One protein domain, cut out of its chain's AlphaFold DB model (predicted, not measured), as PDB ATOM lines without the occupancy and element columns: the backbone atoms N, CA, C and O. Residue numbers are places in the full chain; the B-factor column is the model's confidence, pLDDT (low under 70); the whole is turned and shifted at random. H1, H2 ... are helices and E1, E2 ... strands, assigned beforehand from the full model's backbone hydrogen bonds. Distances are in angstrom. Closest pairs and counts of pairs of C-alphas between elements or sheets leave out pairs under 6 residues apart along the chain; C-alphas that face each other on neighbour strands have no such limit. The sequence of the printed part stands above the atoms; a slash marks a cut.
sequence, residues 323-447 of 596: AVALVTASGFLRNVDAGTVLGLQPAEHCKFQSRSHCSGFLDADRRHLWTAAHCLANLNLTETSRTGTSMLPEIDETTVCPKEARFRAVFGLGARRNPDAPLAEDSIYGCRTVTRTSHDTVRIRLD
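What this domain is: This is residues 323 to 447 of the 596 residues of an uncharacterized protein of Stappia sp. ES.058 (UniProt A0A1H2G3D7). One antiparallel sheet of seven strands is folded back on itself and curled like part of a barrel, so that E6, E8, E9 and E5 face E1 and E7 across the fold, with E4 as the hinge. The small hairpin of E2 and E3 lies off this sheet, toward the end of the longest axis away from E6, while the short helix H2 only grazes the sheet and the short helix H1 is not on it. The printed part has 125 residues with two named helices and nine named strands, in the order E1, E2, E3, H1, E4, E5, H2, E6, E7, E8, E9; across the large sheet the order is E6, E8, E9, E5, E4, E1, E7. The class is mostly strand, though named elements hold only 51 of the 125 residues. The whole is compact, with a radius of gyration of the C-alphas of 14.4 A and spans of 40 by 36 by 26 A.

Where its parts are: Find C-alpha 324 at (221.850, 123.067, 263.768); from there E1, residues 324 to 329, runs 16.3 A to C-alpha 329. Next come E2, residues 333 to 336, 9.7 A long, and E3, residues 339 to 342, 10.3 A long. H1 is residues 348 to 351, 5.1 A long. Go on to C-alpha 358 at (224.190, 126.794, 273.445), where E4, residues 358 to 362, begins its 14.0 A. E5, residues 368 to 372, spans 13.3 A, and H2, residues 374 to 377, spans 5.0 A. E6 is residues 398 to 400, 6.9 A long, and E7 is residues 407 to 410, 10.1 A long. E8, residues 431 to 436, runs 13.6 A, and E9, residues 441 to 446, runs 15.8 A to C-alpha 446 at (232.386, 114.758, 266.603).

How they stand to each other: Start in the large, strongly twisted sheet at E1, an inner strand. Its neighbour E7, an edge strand, is antiparallel at 144 degrees, with N 328 and O 408 2.9 A apart. Its other neighbour, E4, is antiparallel at 134 degrees, with N 325 and O 360 2.8 A apart. E4 and E5 form a hairpin, where N 370 and O 361 are 2.8 A apart. Beside E5 is E9, antiparallel, with N 444 and O 369 2.7 A apart. E8 and E9 form another hairpin, at 159 degrees, with N 435 and O 443 2.8 A apart. E6, the other edge strand, is antiparallel to E8, with N 399 and O 434 2.9 A apart. Look across the fold: the closest C-alphas of E7 and E8 are those of Phe 407 and Cys 431, 6.6 A apart. Outside the named strands, residues 428 to 429 pair antiparallel with residues 409 to 410 of E7. H2 grazes the sheet with its residues 374 to 376, and H2 and E9 are near each other. E2 and E3 form a hairpin, with N 334 and O 341 2.9 A apart; E1 and E2 meet only through their link. H1 is apart from E1 and from H2, among others. H1 and H2 are too short for any O i to N i+4 pair; each has its one O i to N i+3 pair within hydrogen-bond range.

The domain as a whole: The two C-alphas farthest apart are those of Arg 386 and Arg 417, 42.7 A. The printed part has no cut. The long links are H2 to E6, residues 378 to 397, and E7 to E8, residues 411 to 430; their C-alphas lie 7 to 23 A and 7 to 22 A from the mean of the C-alphas. The mean pLDDT of the printed part is 77.8, and look for values under 70 at residues 344 to 356, 377 to 391 and 414 to 420.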
ATOM      1  N   ALA A 323     220.896 120.875 260.276       87.00
ATOM      2  CA  ALA A 323     222.310 120.853 260.646       87.00
ATOM      3  C   ALA A 323     222.626 121.618 261.934       87.00
ATOM      4  O   ALA A 323     223.765 121.560 262.395       87.00
ATOM      5  N   VAL A 324     221.660 122.339 262.511       89.69
ATOM      6  CA  VAL A 324     221.850 123.067 263.768       89.69
ATOM      7  C   VAL A 324     221.711 122.095 264.938       89.69
ATOM      8  O   VAL A 324     220.719 121.375 265.057       89.69
ATOM      9  N   ALA A 325     222.711 122.084 265.811       92.69
ATOM     10  CA  ALA A 325     222.770 121.249 267.000       92.69
ATOM     11  C   ALA A 325     222.456 122.056 268.256       92.69
ATOM     12  O   ALA A 325     222.897 123.201 268.395       92.69
ATOM     13  N   LEU A 326     221.782 121.426 269.215       90.94
ATOM     14  CA  LEU A 326     221.804 121.894 270.595       90.94
ATOM     15  C   LEU A 326     223.129 121.456 271.221       90.94
ATOM     16  O   LEU A 326     223.426 120.263 271.281       90.94
ATOM     17  N   VAL A 327     223.914 122.419 271.697       91.81
ATOM     18  CA  VAL A 327     225.173 122.180 272.406       91.81
ATOM     19  C   VAL A 327     224.902 122.245 273.899       91.81
ATOM     20  O   VAL A 327     224.459 123.266 274.416       91.81
ATOM     21  N   THR A 328     225.150 121.154 274.612       87.62
ATOM     22  CA  THR A 328     224.778 121.049 276.022       87.62
ATOM     23  C   THR A 328     225.739 120.172 276.820       87.62
ATOM     24  O   THR A 328     226.609 119.498 276.269       87.62
ATOM     25  N   ALA A 329     225.592 120.187 278.142       82.94
ATOM     26  CA  ALA A 329     226.265 119.253 279.032       82.94
ATOM     27  C   ALA A 329     225.493 117.928 279.121       82.94
ATOM     28  O   ALA A 329     224.263 117.910 279.124       82.94
ATOM     29  N   SER A 330     226.201 116.820 279.332       81.12
ATOM     30  CA  SER A 330     225.614 115.491 279.545       81.12
ATOM     31  C   SER A 330     224.593 115.437 280.686       81.12
ATOM     32  O   SER A 330     223.693 114.610 280.648       81.12
ATOM     33  N   GLY A 331     224.668 116.347 281.664       78.12
ATOM     34  CA  GLY A 331     223.688 116.461 282.752       78.12
ATOM     35  C   GLY A 331     222.279 116.902 282.321       78.12
ATOM     36  O   GLY A 331     221.346 116.767 283.111       78.12
ATOM     37  N   PHE A 332     222.113 117.411 281.095       80.38
ATOM     38  CA  PHE A 332     220.803 117.674 280.492       80.38
ATOM     39  C   PHE A 332     220.210 116.450 279.793       80.38
ATOM     40  O   PHE A 332     219.048 116.480 279.400       80.38
ATOM     41  N   LEU A 333     220.971 115.368 279.647       84.38
ATOM     42  CA  LEU A 333     220.492 114.113 279.089       84.38
ATOM     43  C   LEU A 333     220.169 113.159 280.237       84.38
ATOM     44  O   LEU A 333     220.979 112.962 281.142       84.38
ATOM     45  N   ARG A 334     218.973 112.572 280.217       84.44
ATOM     46  CA  ARG A 334     218.536 111.605 281.231       84.44
ATOM     47  C   ARG A 334     218.196 110.297 280.544       84.44
ATOM     48  O   ARG A 334     217.449 110.293 279.574       84.44
ATOM     49  N   ASN A 335     218.720 109.195 281.060       85.31
ATOM     50  CA  ASN A 335     218.322 107.874 280.597       85.31
ATOM     51  C   ASN A 335     217.053 107.456 281.341       85.31
ATOM     52  O   ASN A 335     217.020 107.483 282.571       85.31
ATOM     53  N   VAL A 336     216.023 107.099 280.585       82.00
ATOM     54  CA  VAL A 336     214.781 106.486 281.060       82.00
ATOM     55  C   VAL A 336     214.631 105.112 280.408       82.00
ATOM     56  O   VAL A 336     215.330 104.806 279.444       82.00
ATOM     57  N   ASP A 337     213.709 104.286 280.899       79.94
ATOM     58  CA  ASP A 337     213.522 102.912 280.400       79.94
ATOM     59  C   ASP A 337     213.252 102.848 278.882       79.94
ATOM     60  O   ASP A 337     213.601 101.872 278.225       79.94
ATOM     61  N   ALA A 338     212.665 103.907 278.316       77.75
ATOM     62  CA  ALA A 338     212.348 104.033 276.894       77.75
ATOM     63  C   ALA A 338     213.462 104.679 276.036       77.75
ATOM     64  O   ALA A 338     213.256 104.863 274.839       77.75
ATOM     65  N   GLY A 339     214.606 105.062 276.618       86.94
ATOM     66  CA  GLY A 339     215.733 105.689 275.913       86.94
ATOM     67  C   GLY A 339     216.262 106.960 276.588       86.94
ATOM     68  O   GLY A 339     215.986 107.235 277.754       86.94
ATOM     69  N   THR A 340     217.045 107.761 275.866       87.25
ATOM     70  CA  THR A 340     217.583 109.028 276.393       87.25
ATOM     71  C   THR A 340     216.625 110.181 276.107       87.25
ATOM     72  O   THR A 340     216.234 110.388 274.966       87.25
ATOM     73  N   VAL A 341     216.274 110.975 277.118       85.50
ATOM     74  CA  VAL A 341     215.441 112.182 276.987       85.50
ATOM     75  C   VAL A 341     216.245 113.446 277.284       85.50
ATOM     76  O   VAL A 341     217.199 113.433 278.068       85.50
ATOM     77  N   LEU A 342     215.837 114.557 276.671       82.00
ATOM     78  CA  LEU A 342     216.410 115.877 276.923       82.00
ATOM     79  C   LEU A 342     215.651 116.561 278.066       82.00
ATOM     80  O   LEU A 342     214.500 116.949 277.914       82.00
ATOM     81  N   GLY A 343     216.308 116.737 279.205       72.44
ATOM     82  CA  GLY A 343     215.759 117.383 280.394       72.44
ATOM     83  C   GLY A 343     215.969 118.895 280.432       72.44
ATOM     84  O   GLY A 343     216.271 119.395 281.511       72.44
ATOM     85  N   LEU A 344     215.866 119.577 279.287       67.38
ATOM     86  CA  LEU A 344     215.949 121.036 279.177       67.38
ATOM     87  C   LEU A 344     214.533 121.625 279.166       67.38
ATOM     88  O   LEU A 344     213.789 121.429 278.202       67.38
ATOM     89  N   GLN A 345     214.155 122.342 280.220       58.56
ATOM     90  CA  GLN A 345     212.851 123.002 280.293       58.56
ATOM     91  C   GLN A 345     212.864 124.363 279.577       58.56
ATOM     92  O   GLN A 345     213.890 125.051 279.555       58.56
ATOM     93  N   PRO A 346     211.727 124.814 279.015       59.59
ATOM     94  CA  PRO A 346     211.609 126.177 278.511       59.59
ATOM     95  C   PRO A 346     211.953 127.208 279.596       59.59
ATOM     96  O   PRO A 346     211.506 127.093 280.742       59.59
ATOM     97  N   ALA A 347     212.741 128.220 279.228       54.00
ATOM     98  CA  ALA A 347     213.211 129.289 280.111       54.00
ATOM     99  C   ALA A 347     214.061 128.824 281.313       54.00
ATOM    100  O   ALA A 347     214.245 129.590 282.258       54.00
ATOM    101  N   GLU A 348     214.622 127.606 281.286       51.75
ATOM    102  CA  GLU A 348     215.499 127.107 282.357       51.75
ATOM    103  C   GLU A 348     216.716 128.025 282.572       51.75
ATOM    104  O   GLU A 348     217.080 128.290 283.715       51.75
ATOM    105  N   HIS A 349     217.239 128.636 281.500       52.09
ATOM    106  CA  HIS A 349     218.269 129.684 281.577       52.09
ATOM    107  C   HIS A 349     217.841 130.913 282.384       52.09
ATOM    108  O   HIS A 349     218.630 131.393 283.184       52.09
ATOM    109  N   CYS A 350     216.602 131.404 282.246       50.50
ATOM    110  CA  CYS A 350     216.131 132.547 283.049       50.50
ATOM    111  C   CYS A 350     215.956 132.168 284.539       50.50
ATOM    112  O   CYS A 350     215.882 133.054 285.387       50.50
ATOM    113  N   LYS A 351     215.861 130.869 284.875       41.50
ATOM    114  CA  LYS A 351     215.596 130.378 286.242       41.50
ATOM    115  C   LYS A 351     216.845 129.899 286.982       41.50
ATOM    116  O   LYS A 351     216.897 130.012 288.204       41.50
ATOM    117  N   PHE A 352     217.839 129.363 286.275       43.47
ATOM    118  CA  PHE A 352     219.006 128.726 286.880       43.47
ATOM    119  C   PHE A 352     220.300 129.231 286.236       43.47
ATOM    120  O   PHE A 352     220.670 128.827 285.140       43.47
ATOM    121  N   GLN A 353     221.045 130.064 286.967       47.47
ATOM    122  CA  GLN A 353     222.327 130.641 286.528       47.47
ATOM    123  C   GLN A 353     223.458 129.604 286.326       47.47
ATOM    124  O   GLN A 353     224.546 129.965 285.889       47.47
ATOM    125  N   SER A 354     223.253 128.327 286.675       44.56
ATOM    126  CA  SER A 354     224.335 127.339 286.823       44.56
ATOM    127  C   SER A 354     224.439 126.291 285.713       44.56
ATOM    128  O   SER A 354     225.429 125.560 285.675       44.56
ATOM    129  N   ARG A 355     223.458 126.182 284.806       55.50
ATOM    130  CA  ARG A 355     223.509 125.224 283.692       55.50
ATOM    131  C   ARG A 355     223.082 125.900 282.397       55.50
ATOM    132  O   ARG A 355     221.917 126.228 282.219       55.50
ATOM    133  N   SER A 356     224.050 126.097 281.509       66.06
ATOM    134  CA  SER A 356     223.864 126.778 280.233       66.06
ATOM    135  C   SER A 356     223.943 125.774 279.082       66.06
ATOM    136  O   SER A 356     224.790 124.878 279.079       66.06
ATOM    137  N   HIS A 357     223.037 125.913 278.121       81.00
ATOM    138  CA  HIS A 357     223.127 125.319 276.789       81.00
ATOM    139  C   HIS A 357     223.381 126.409 275.750       81.00
ATOM    140  O   HIS A 357     223.083 127.582 275.968       81.00
ATOM    141  N   CYS A 358     223.879 125.982 274.603       88.00
ATOM    142  CA  CYS A 358     224.190 126.794 273.445       88.00
ATOM    143  C   CYS A 358     223.660 126.127 272.173       88.00
ATOM    144  O   CYS A 358     223.017 125.077 272.195       88.00
ATOM    145  N   SER A 359     223.982 126.736 271.046       92.06
ATOM    146  CA  SER A 359     223.749 126.226 269.708       92.06
ATOM    147  C   SER A 359     225.074 125.901 269.014       92.06
ATOM    148  O   SER A 359     226.149 126.330 269.428       92.06
ATOM    149  N   GLY A 360     225.006 125.122 267.948       94.75
ATOM    150  CA  GLY A 360     226.115 124.835 267.043       94.75
ATOM    151  C   GLY A 360     225.570 124.465 265.672       94.75
ATOM    152  O   GLY A 360     224.362 124.303 265.521       94.75
ATOM    153  N   PHE A 361     226.424 124.291 264.671       94.88
ATOM    154  CA  PHE A 361     225.993 123.788 263.365       94.88
ATOM    155  C   PHE A 361     227.031 122.884 262.715       94.88
ATOM    156  O   PHE A 361     228.231 123.046 262.925       94.88
ATOM    157  N   LEU A 362     226.562 121.921 261.923       94.06
ATOM    158  CA  LEU A 362     227.425 121.052 261.135       94.06
ATOM    159  C   LEU A 362     227.935 121.762 259.889       94.06
ATOM    160  O   LEU A 362     227.165 122.359 259.136       94.06
ATOM    161  N   ASP A 363     229.228 121.599 259.650       91.12
ATOM    162  CA  ASP A 363     229.888 121.937 258.395       91.12
ATOM    163  C   ASP A 363     229.339 121.083 257.232       91.12
ATOM    164  O   ASP A 363     228.642 120.082 257.438       91.12
ATOM    165  N   ALA A 364     229.674 121.443 255.993       87.81
ATOM    166  CA  ALA A 364     229.220 120.754 254.784       87.81
ATOM    167  C   ALA A 364     229.574 119.251 254.768       87.81
ATOM    168  O   ALA A 364     228.845 118.453 254.178       87.81
ATOM    169  N   ASP A 365     230.655 118.857 255.450       86.62
ATOM    170  CA  ASP A 365     231.101 117.465 255.568       86.62
ATOM    171  C   ASP A 365     230.339 116.628 256.613       86.62
ATOM    172  O   ASP A 365     230.541 115.415 256.683       86.62
ATOM    173  N   ARG A 366     229.475 117.259 257.424       89.81
ATOM    174  CA  ARG A 366     228.698 116.640 258.516       89.81
ATOM    175  C   ARG A 366     229.533 115.850 259.531       89.81
ATOM    176  O   ARG A 366     229.035 114.912 260.153       89.81
ATOM    177  N   ARG A 367     230.801 116.218 259.711       90.56
ATOM    178  CA  ARG A 367     231.721 115.616 260.697       90.56
ATOM    179  C   ARG A 367     232.207 116.622 261.725       90.56
ATOM    180  O   ARG A 367     232.578 116.239 262.838       90.56
ATOM    181  N   HIS A 368     232.211 117.892 261.342       94.25
ATOM    182  CA  HIS A 368     232.641 118.980 262.198       94.25
ATOM    183  C   HIS A 368     231.457 119.839 262.613       94.25
ATOM    184  O   HIS A 368     230.640 120.230 261.783       94.25
ATOM    185  N   LEU A 369     231.394 120.146 263.903       95.62
ATOM    186  CA  LEU A 369     230.466 121.104 264.475       95.62
ATOM    187  C   LEU A 369     231.201 122.416 264.749       95.62
ATOM    188  O   LEU A 369     232.218 122.434 265.438       95.62
ATOM    189  N   TRP A 370     230.656 123.516 264.265       95.69
ATOM    190  CA  TRP A 370     231.062 124.861 264.641       95.69
ATOM    191  C   TRP A 370     230.179 125.368 265.782       95.69
ATOM    192  O   TRP A 370     228.965 125.158 265.781       95.69
ATOM    193  N   THR A 371     230.783 126.016 266.774       94.19
ATOM    194  CA  THR A 371     230.067 126.676 267.876       94.19
ATOM    195  C   THR A 371     230.931 127.794 268.465       94.19
ATOM    196  O   THR A 371     232.058 128.035 268.018       94.19
ATOM    197  N   ALA A 372     230.400 128.505 269.455       90.19
ATOM    198  CA  ALA A 372     231.110 129.575 270.123       90.19
ATOM    199  C   ALA A 372     232.018 129.025 271.234       90.19
ATOM    200  O   ALA A 372     231.648 128.100 271.958       90.19
ATOM    201  N   ALA A 373     233.211 129.590 271.402       87.81
ATOM    202  CA  ALA A 373     234.204 129.066 272.343       87.81
ATOM    203  C   ALA A 373     233.720 129.149 273.802       87.81
ATOM    204  O   ALA A 373     233.907 128.206 274.572       87.81
ATOM    205  N   HIS A 374     233.034 130.234 274.181       82.06
ATOM    206  CA  HIS A 374     232.473 130.384 275.530       82.06
ATOM    207  C   HIS A 374     231.434 129.310 275.881       82.06
ATOM    208  O   HIS A 374     231.282 128.978 277.055       82.06
ATOM    209  N   CYS A 375     230.768 128.712 274.886       82.88
ATOM    210  CA  CYS A 375     229.847 127.599 275.110       82.88
ATOM    211  C   CYS A 375     230.560 126.352 275.636       82.88
ATOM    212  O   CYS A 375     229.944 125.523 276.297       82.88
ATOM    213  N   LEU A 376     231.865 126.229 275.383       81.44
ATOM    214  CA  LEU A 376     232.689 125.127 275.866       81.44
ATOM    215  C   LEU A 376     233.334 125.402 277.230       81.44
ATOM    216  O   LEU A 376     233.732 124.456 277.911       81.44
ATOM    217  N   ALA A 377     233.402 126.666 277.665       67.38
ATOM    218  CA  ALA A 377     234.081 127.064 278.902       67.38
ATOM    219  C   ALA A 377     233.501 126.383 280.162       67.38
ATOM    220  O   ALA A 377     234.241 126.100 281.105       67.38
ATOM    221  N   ASN A 378     232.203 126.045 280.137       59.03
ATOM    222  CA  ASN A 378     231.473 125.396 281.235       59.03
ATOM    223  C   ASN A 378     231.269 123.878 281.045       59.03
ATOM    224  O   ASN A 378     230.585 123.242 281.846       59.03
ATOM    225  N   LEU A 379     231.823 123.278 279.982       62.28
ATOM    226  CA  LEU A 379     231.572 121.872 279.619       62.28
ATOM    227  C   LEU A 379     232.695 120.904 280.041       62.28
ATOM    228  O   LEU A 379     232.685 119.746 279.619       62.28
ATOM    229  N   ASN A 380     233.615 121.353 280.910       60.72
ATOM    230  CA  ASN A 380     234.753 120.584 281.435       60.72
ATOM    231  C   ASN A 380     235.523 119.832 280.329       60.72
ATOM    232  O   ASN A 380     235.648 118.609 280.381       60.72
ATOM    233  N   LEU A 381     236.039 120.541 279.316       57.94
ATOM    234  CA  LEU A 381     236.939 119.924 278.331       57.94
ATOM    235  C   LEU A 381     238.301 119.575 278.933       57.94
ATOM    236  O   LEU A 381     238.991 118.734 278.389       57.94
ATOM    237  N   THR A 382     238.715 120.210 280.025       45.41
ATOM    238  CA  THR A 382     239.847 119.790 280.868       45.41
ATOM    239  C   THR A 382     239.619 120.366 282.257       45.41
ATOM    240  O   THR A 382     239.460 121.572 282.417       45.41
ATOM    241  N   GLU A 383     239.532 119.508 283.268       42.88
ATOM    242  CA  GLU A 383     239.283 119.933 284.642       42.88
ATOM    243  C   GLU A 383     240.615 120.366 285.278       42.88
ATOM    244  O   GLU A 383     241.437 119.530 285.654       42.88
ATOM    245  N   THR A 384     240.869 121.672 285.404       43.56
ATOM    246  CA  THR A 384     241.903 122.141 286.334       43.56
ATOM    247  C   THR A 384     241.325 122.111 287.742       43.56
ATOM    248  O   THR A 384     240.442 122.897 288.090       43.56
ATOM    249  N   SER A 385     241.865 121.218 288.572       41.28
ATOM    250  CA  SER A 385     241.447 120.895 289.948       41.28
ATOM    251  C   SER A 385     241.410 122.065 290.950       41.28
ATOM    252  O   SER A 385     241.136 121.854 292.128       41.28
ATOM    253  N   ARG A 386     241.667 123.305 290.515       40.69
ATOM    254  CA  ARG A 386     241.666 124.515 291.352       40.69
ATOM    255  C   ARG A 386     240.622 125.574 290.992       40.69
ATOM    256  O   ARG A 386     240.374 126.424 291.839       40.69
ATOM    257  N   THR A 387     240.028 125.561 289.795       42.44
ATOM    258  CA  THR A 387     239.185 126.687 289.326       42.44
ATOM    259  C   THR A 387     237.800 126.292 288.824       42.44
ATOM    260  O   THR A 387     236.936 127.156 288.742       42.44
ATOM    261  N   GLY A 388     237.566 125.016 288.488       46.50
ATOM    262  CA  GLY A 388     236.286 124.575 287.916       46.50
ATOM    263  C   GLY A 388     235.987 125.151 286.522       46.50
ATOM    264  O   GLY A 388     234.852 125.072 286.067       46.50
ATOM    265  N   THR A 389     236.987 125.731 285.851       49.47
ATOM    266  CA  THR A 389     236.883 126.303 284.503       49.47
ATOM    267  C   THR A 389     237.625 125.427 283.502       49.47
ATOM    268  O   THR A 389     238.724 124.951 283.784       49.47
ATOM    269  N   SER A 390     237.031 125.200 282.327       57.94
ATOM    270  CA  SER A 390     237.683 124.442 281.261       57.94
ATOM    271  C   SER A 390     238.794 125.270 280.615       57.94
ATOM    272  O   SER A 390     238.536 126.390 280.174       57.94
ATOM    273  N   MET A 391     240.000 124.713 280.473       64.88
ATOM    274  CA  MET A 391     240.992 125.303 279.571       64.88
ATOM    275  C   MET A 391     240.542 125.068 278.125       64.88
ATOM    276  O   MET A 391     240.279 123.938 277.712       64.88
ATOM    277  N   LEU A 392     240.387 126.152 277.366       76.19
ATOM    278  CA  LEU A 392     240.206 126.093 275.917       76.19
ATOM    279  C   LEU A 392     241.587 126.067 275.253       76.19
ATOM    280  O   LEU A 392     242.508 126.671 275.808       76.19
ATOM    281  N   PRO A 393     241.740 125.418 274.084       81.31
ATOM    282  CA  PRO A 393     242.973 125.525 273.308       81.31
ATOM    283  C   PRO A 393     243.296 126.986 272.966       81.31
ATOM    284  O   PRO A 393     242.398 127.846 272.936       81.31
ATOM    285  N   GLU A 394     244.571 127.274 272.698       83.44
ATOM    286  CA  GLU A 394     244.937 128.561 272.111       83.44
ATOM    287  C   GLU A 394     244.366 128.681 270.688       83.44
ATOM    288  O   GLU A 394     243.871 127.716 270.100       83.44
ATOM    289  N   ILE A 395     244.341 129.902 270.148       83.62
ATOM    290  CA  ILE A 395     243.854 130.125 268.781       83.62
ATOM    291  C   ILE A 395     244.788 129.393 267.806       83.62
ATOM    292  O   ILE A 395     246.002 129.433 267.958       83.62
ATOM    293  N   ASP A 396     244.194 128.724 266.824       84.12
ATOM    294  CA  ASP A 396     244.805 127.840 265.831       84.12
ATOM    295  C   ASP A 396     245.381 126.521 266.391       84.12
ATOM    296  O   ASP A 396     245.936 125.714 265.643       84.12
ATOM    297  N   GLU A 397     245.160 126.224 267.677       87.00
ATOM    298  CA  GLU A 397     245.531 124.942 268.283       87.00
ATOM    299  C   GLU A 397     244.385 123.927 268.293       87.00
ATOM    300  O   GLU A 397     243.212 124.257 268.496       87.00
ATOM    301  N   THR A 398     244.752 122.651 268.122       90.44
ATOM    302  CA  THR A 398     243.849 121.497 268.223       90.44
ATOM    303  C   THR A 398     244.177 120.660 269.453       90.44
ATOM    304  O   THR A 398     245.297 120.171 269.590       90.44
ATOM    305  N   THR A 399     243.169 120.388 270.281       88.50
ATOM    306  CA  THR A 399     243.288 119.533 271.469       88.50
ATOM    307  C   THR A 399     242.328 118.353 271.386       88.50
ATOM    308  O   THR A 399     241.198 118.471 270.904       88.50
ATOM    309  N   VAL A 400     242.771 117.188 271.861       89.56
ATOM    310  CA  VAL A 400     241.929 115.992 271.982       89.56
ATOM    311  C   VAL A 400     240.984 116.153 273.170       89.56
ATOM    312  O   VAL A 400     241.416 116.505 274.265       89.56
ATOM    313  N   CYS A 401     239.699 115.877 272.962       87.31
ATOM    314  CA  CYS A 401     238.725 115.885 274.047       87.31
ATOM    315  C   CYS A 401     238.993 114.713 275.009       87.31
ATOM    316  O   CYS A 401     239.176 113.582 274.548       87.31
ATOM    317  N   PRO A 402     239.018 114.941 276.336       81.88
ATOM    318  CA  PRO A 402     239.144 113.854 277.295       81.88
ATOM    319  C   PRO A 402     237.907 112.964 277.229       81.88
ATOM    320  O   PRO A 402     236.815 113.406 276.863       81.88
ATOM    321  N   LYS A 403     238.061 111.704 277.635       79.50
ATOM    322  CA  LYS A 403     236.958 110.732 277.623       79.50
ATOM    323  C   LYS A 403     235.804 111.166 278.529       79.50
ATOM    324  O   LYS A 403     234.653 110.826 278.278       79.50
ATOM    325  N   GLU A 404     236.113 111.938 279.564       78.19
ATOM    326  CA  GLU A 404     235.187 112.449 280.569       78.19
ATOM    327  C   GLU A 404     234.497 113.760 280.147       78.19
ATOM    328  O   GLU A 404     233.693 114.299 280.914       78.19
ATOM    329  N   ALA A 405     234.780 114.282 278.943       79.81
ATOM    330  CA  ALA A 405     234.178 115.517 278.450       79.81
ATOM    331  C   ALA A 405     232.643 115.439 278.499       79.81
ATOM    332  O   ALA A 405     232.004 114.524 277.962       79.81
ATOM    333  N   ARG A 406     232.027 116.444 279.132       82.31
ATOM    334  CA  ARG A 406     230.565 116.511 279.294       82.31
ATOM    335  C   ARG A 406     229.862 117.108 278.085       82.31
ATOM    336  O   ARG A 406     228.638 117.086 278.049       82.31
ATOM    337  N   PHE A 407     230.606 117.619 277.110       88.62
ATOM    338  CA  PHE A 407     230.068 118.168 275.870       88.62
ATOM    339  C   PHE A 407     229.173 117.164 275.136       88.62
ATOM    340  O   PHE A 407     229.571 116.018 274.917       88.62
ATOM    341  N   ARG A 408     227.985 117.605 274.724       91.50
ATOM    342  CA  ARG A 408     227.063 116.859 273.868       91.50
ATOM    343  C   ARG A 408     226.485 117.785 272.802       91.50
ATOM    344  O   ARG A 408     226.013 118.873 273.123       91.50
ATOM    345  N   ALA A 409     226.499 117.331 271.555       93.81
ATOM    346  CA  ALA A 409     225.790 117.927 270.434       93.81
ATOM    347  C   ALA A 409     224.574 117.057 270.101       93.81
ATOM    348  O   ALA A 409     224.724 115.854 269.879       93.81
ATOM    349  N   VAL A 410     223.381 117.651 270.090       92.25
ATOM    350  CA  VAL A 410     222.124 116.938 269.828       92.25
ATOM    351  C   VAL A 410     221.486 117.446 268.537       92.25
ATOM    352  O   VAL A 410     221.181 118.634 268.424       92.25
ATOM    353  N   PHE A 411     221.265 116.541 267.584       89.81
ATOM    354  CA  PHE A 411     220.655 116.815 266.278       89.81
ATOM    355  C   PHE A 411     219.217 116.308 266.186       89.81
ATOM    356  O   PHE A 411     218.712 115.625 267.074       89.81
ATOM    357  N   GLY A 412     218.528 116.658 265.097       76.25
ATOM    358  CA  GLY A 412     217.185 116.144 264.811       76.25
ATOM    359  C   GLY A 412     216.095 116.649 265.764       76.25
ATOM    360  O   GLY A 412     214.954 116.199 265.682       76.25
ATOM    361  N   LEU A 413     216.409 117.611 266.641       74.88
ATOM    362  CA  LEU A 413     215.448 118.197 267.580       74.88
ATOM    363  C   LEU A 413     214.307 118.921 266.878       74.88
ATOM    364  O   LEU A 413     213.206 118.992 267.412       74.88
ATOM    365  N   GLY A 414     214.567 119.409 265.668       63.47
ATOM    366  CA  GLY A 414     213.553 120.010 264.833       63.47
ATOM    367  C   GLY A 414     212.348 119.093 264.616       63.47
ATOM    368  O   GLY A 414     211.228 119.486 264.896       63.47
ATOM    369  N   ALA A 415     212.548 117.843 264.205       59.53
ATOM    370  CA  ALA A 415     211.444 116.944 263.858       59.53
ATOM    371  C   ALA A 415     210.621 116.445 265.071       59.53
ATOM    372  O   ALA A 415     209.662 115.686 264.900       59.53
ATOM    373  N   ARG A 416     210.979 116.832 266.304       59.06
ATOM    374  CA  ARG A 416     210.329 116.346 267.528       59.06
ATOM    375  C   ARG A 416     209.033 117.108 267.800       59.06
ATOM    376  O   ARG A 416     209.048 118.305 268.053       59.06
ATOM    377  N   ARG A 417     207.915 116.376 267.842       56.88
ATOM    378  CA  ARG A 417     206.599 116.913 268.243       56.88
ATOM    379  C   ARG A 417     206.387 116.921 269.759       56.88
ATOM    380  O   ARG A 417     205.683 117.779 270.268       56.88
ATOM    381  N   ASN A 418     206.993 115.972 270.476       61.62
ATOM    382  CA  ASN A 418     206.878 115.847 271.929       61.62
ATOM    383  C   ASN A 418     208.255 116.074 272.594       61.62
ATOM    384  O   ASN A 418     209.170 115.278 272.347       61.62
ATOM    385  N   PRO A 419     208.428 117.122 273.425       61.16
ATOM    386  CA  PRO A 419     209.696 117.419 274.094       61.16
ATOM    387  C   PRO A 419     210.118 116.355 275.119       61.16
ATOM    388  O   PRO A 419     211.319 116.216 275.362       61.16
ATOM    389  N   ASP A 420     209.178 115.564 275.642       65.88
ATOM    390  CA  ASP A 420     209.438 114.496 276.617       65.88
ATOM    391  C   ASP A 420     209.703 113.129 275.959       65.88
ATOM    392  O   ASP A 420     210.076 112.170 276.635       65.88
ATOM    393  N   ALA A 421     209.527 113.014 274.637       71.75
ATOM    394  CA  ALA A 421     209.795 111.766 273.924       71.75
ATOM    395  C   ALA A 421     211.302 111.444 273.896       71.75
ATOM    396  O   ALA A 421     212.112 112.370 273.800       71.75
ATOM    397  N   PRO A 422     211.700 110.159 273.907       84.19
ATOM    398  CA  PRO A 422     213.092 109.772 273.707       84.19
ATOM    399  C   PRO A 422     213.701 110.392 272.441       84.19
ATOM    400  O   PRO A 422     213.036 110.568 271.417       84.19
ATOM    401  N   LEU A 423     214.975 110.755 272.540       85.31
ATOM    402  CA  LEU A 423     215.814 111.173 271.427       85.31
ATOM    403  C   LEU A 423     216.101 109.966 270.522       85.31
ATOM    404  O   LEU A 423     216.146 108.830 270.990       85.31
ATOM    405  N   ALA A 424     216.307 110.212 269.226       84.56
ATOM    406  CA  ALA A 424     216.699 109.150 268.302       84.56
ATOM    407  C   ALA A 424     218.080 108.591 268.691       84.56
ATOM    408  O   ALA A 424     218.945 109.364 269.114       84.56
ATOM    409  N   GLU A 425     218.288 107.281 268.529       79.31
ATOM    410  CA  GLU A 425     219.505 106.580 268.987       79.31
ATOM    411  C   GLU A 425     220.802 107.227 268.469       79.31
ATOM    412  O   GLU A 425     221.752 107.380 269.230       79.31
ATOM    413  N   ASP A 426     220.792 107.740 267.234       86.88
ATOM    414  CA  ASP A 426     221.958 108.362 266.590       86.88
ATOM    415  C   ASP A 426     221.977 109.901 266.681       86.88
ATOM    416  O   ASP A 426     222.675 110.567 265.923       86.88
ATOM    417  N   SER A 427     221.170 110.517 267.549       89.88
ATOM    418  CA  SER A 427     221.039 111.986 267.582       89.88
ATOM    419  C   SER A 427     222.043 112.703 268.481       89.88
ATOM    420  O   SER A 427     222.126 113.931 268.425       89.88
ATOM    421  N   ILE A 428     222.790 111.971 269.307       93.62
ATOM    422  CA  ILE A 428     223.630 112.522 270.370       93.62
ATOM    423  C   ILE A 428     225.090 112.195 270.074       93.62
ATOM    424  O   ILE A 428     225.469 111.031 270.027       93.62
ATOM    425  N   TYR A 429     225.914 113.233 269.962       94.06
ATOM    426  CA  TYR A 429     227.345 113.113 269.697       94.06
ATOM    427  C   TYR A 429     228.157 113.800 270.791       94.06
ATOM    428  O   TYR A 429     227.797 114.874 271.279       94.06
ATOM    429  N   GLY A 430     229.260 113.189 271.190       92.12
ATOM    430  CA  GLY A 430     230.302 113.809 271.994       92.12
ATOM    431  C   GLY A 430     231.351 114.518 271.136       92.12
ATOM    432  O   GLY A 430     231.121 114.919 269.994       92.12
ATOM    433  N   CYS A 431     232.533 114.703 271.721       91.12
ATOM    434  CA  CYS A 431     233.658 115.381 271.092       91.12
ATOM    435  C   CYS A 431     234.867 114.447 270.980       91.12
ATOM    436  O   CYS A 431     235.237 113.791 271.951       91.12
ATOM    437  N   ARG A 432     235.535 114.465 269.821       92.81
ATOM    438  CA  ARG A 432     236.848 113.847 269.593       92.81
ATOM    439  C   ARG A 432     237.986 114.858 269.722       92.81
ATOM    440  O   ARG A 432     238.949 114.604 270.440       92.81
ATOM    441  N   THR A 433     237.887 115.994 269.037       92.44
ATOM    442  CA  THR A 433     238.874 117.085 269.110       92.44
ATOM    443  C   THR A 433     238.188 118.444 269.059       92.44
ATOM    444  O   THR A 433     237.134 118.586 268.442       92.44
ATOM    445  N   VAL A 434     238.804 119.452 269.671       92.12
ATOM    446  CA  VAL A 434     238.395 120.862 269.605       92.12
ATOM    447  C   VAL A 434     239.544 121.648 269.003       92.12
ATOM    448  O   VAL A 434     240.679 121.515 269.448       92.12
ATOM    449  N   THR A 435     239.245 122.474 268.009       91.62
ATOM    450  CA  THR A 435     240.177 123.452 267.445       91.62
ATOM    451  C   THR A 435     239.605 124.839 267.647       91.62
ATOM    452  O   THR A 435     238.457 125.077 267.271       91.62
ATOM    453  N   ARG A 436     240.356 125.763 268.240       87.94
ATOM    454  CA  ARG A 436     239.892 127.145 268.394       87.94
ATOM    455  C   ARG A 436     240.372 127.965 267.213       87.94
ATOM    456  O   ARG A 436     241.562 128.084 267.007       87.94
ATOM    457  N   THR A 437     239.459 128.534 266.435       83.75
ATOM    458  CA  THR A 437     239.800 129.250 265.189       83.75
ATOM    459  C   THR A 437     239.772 130.766 265.343       83.75
ATOM    460  O   THR A 437     240.190 131.499 264.453       83.75
ATOM    461  N   SER A 438     239.202 131.266 266.441       82.38
ATOM    462  CA  SER A 438     239.193 132.689 266.777       82.38
ATOM    463  C   SER A 438     238.987 132.892 268.281       82.38
ATOM    464  O   SER A 438     238.884 131.934 269.054       82.38
ATOM    465  N   HIS A 439     238.892 134.150 268.717       79.94
ATOM    466  CA  HIS A 439     238.628 134.493 270.115       79.94
ATOM    467  C   HIS A 439     237.398 133.791 270.693       79.94
ATOM    468  O   HIS A 439     237.449 133.352 271.842       79.94
ATOM    469  N   ASP A 440     236.332 133.639 269.906       85.44
ATOM    470  CA  ASP A 440     235.098 133.010 270.367       85.44
ATOM    471  C   ASP A 440     234.498 132.010 269.375       85.44
ATOM    472  O   ASP A 440     233.320 131.700 269.465       85.44
ATOM    473  N   THR A 441     235.289 131.459 268.455       89.44
ATOM    474  CA  THR A 441     234.844 130.386 267.552       89.44
ATOM    475  C   THR A 441     235.711 129.149 267.718       89.44
ATOM    476  O   THR A 441     236.937 129.228 267.819       89.44
ATOM    477  N   VAL A 442     235.054 127.994 267.730       91.12
ATOM    478  CA  VAL A 442     235.673 126.673 267.820       91.12
ATOM    479  C   VAL A 442     235.045 125.731 266.801       91.12
ATOM    480  O   VAL A 442     233.840 125.770 266.542       91.12
ATOM    481  N   ARG A 443     235.878 124.850 266.256       93.88
ATOM    482  CA  ARG A 443     235.498 123.724 265.411       93.88
ATOM    483  C   ARG A 443     235.728 122.433 266.179       93.88
ATOM    484  O   ARG A 443     236.824 122.178 266.671       93.88
ATOM    485  N   ILE A 444     234.702 121.607 266.271       93.88
ATOM    486  CA  ILE A 444     234.693 120.372 267.042       93.88
ATOM    487  C   ILE A 444     234.563 119.211 266.075       93.88
ATOM    488  O   ILE A 444     233.615 119.155 265.298       93.88
ATOM    489  N   ARG A 445     235.483 118.253 266.135       95.06
ATOM    490  CA  ARG A 445     235.293 116.964 265.475       95.06
ATOM    491  C   ARG A 445     234.427 116.090 266.370       95.06
ATOM    492  O   ARG A 445     234.810 115.837 267.513       95.06
ATOM    493  N   LEU A 446     233.292 115.629 265.856       95.00
ATOM    494  CA  LEU A 446     232.386 114.758 266.603       95.00
ATOM    495  C   LEU A 446     233.021 113.379 266.852       95.00
ATOM    496  O   LEU A 446     233.903 112.934 266.110       95.00
ATOM    497  N   ASP A 447     232.594 112.697 267.912       92.00
ATOM    498  CA  ASP A 447     233.088 111.377 268.338       92.00
ATOM    499  C   ASP A 447     232.532 110.206 267.514       92.00
ATOM    500  O   ASP A 447     232.294 109.117 268.023       92.00
TER     501      ASP A 447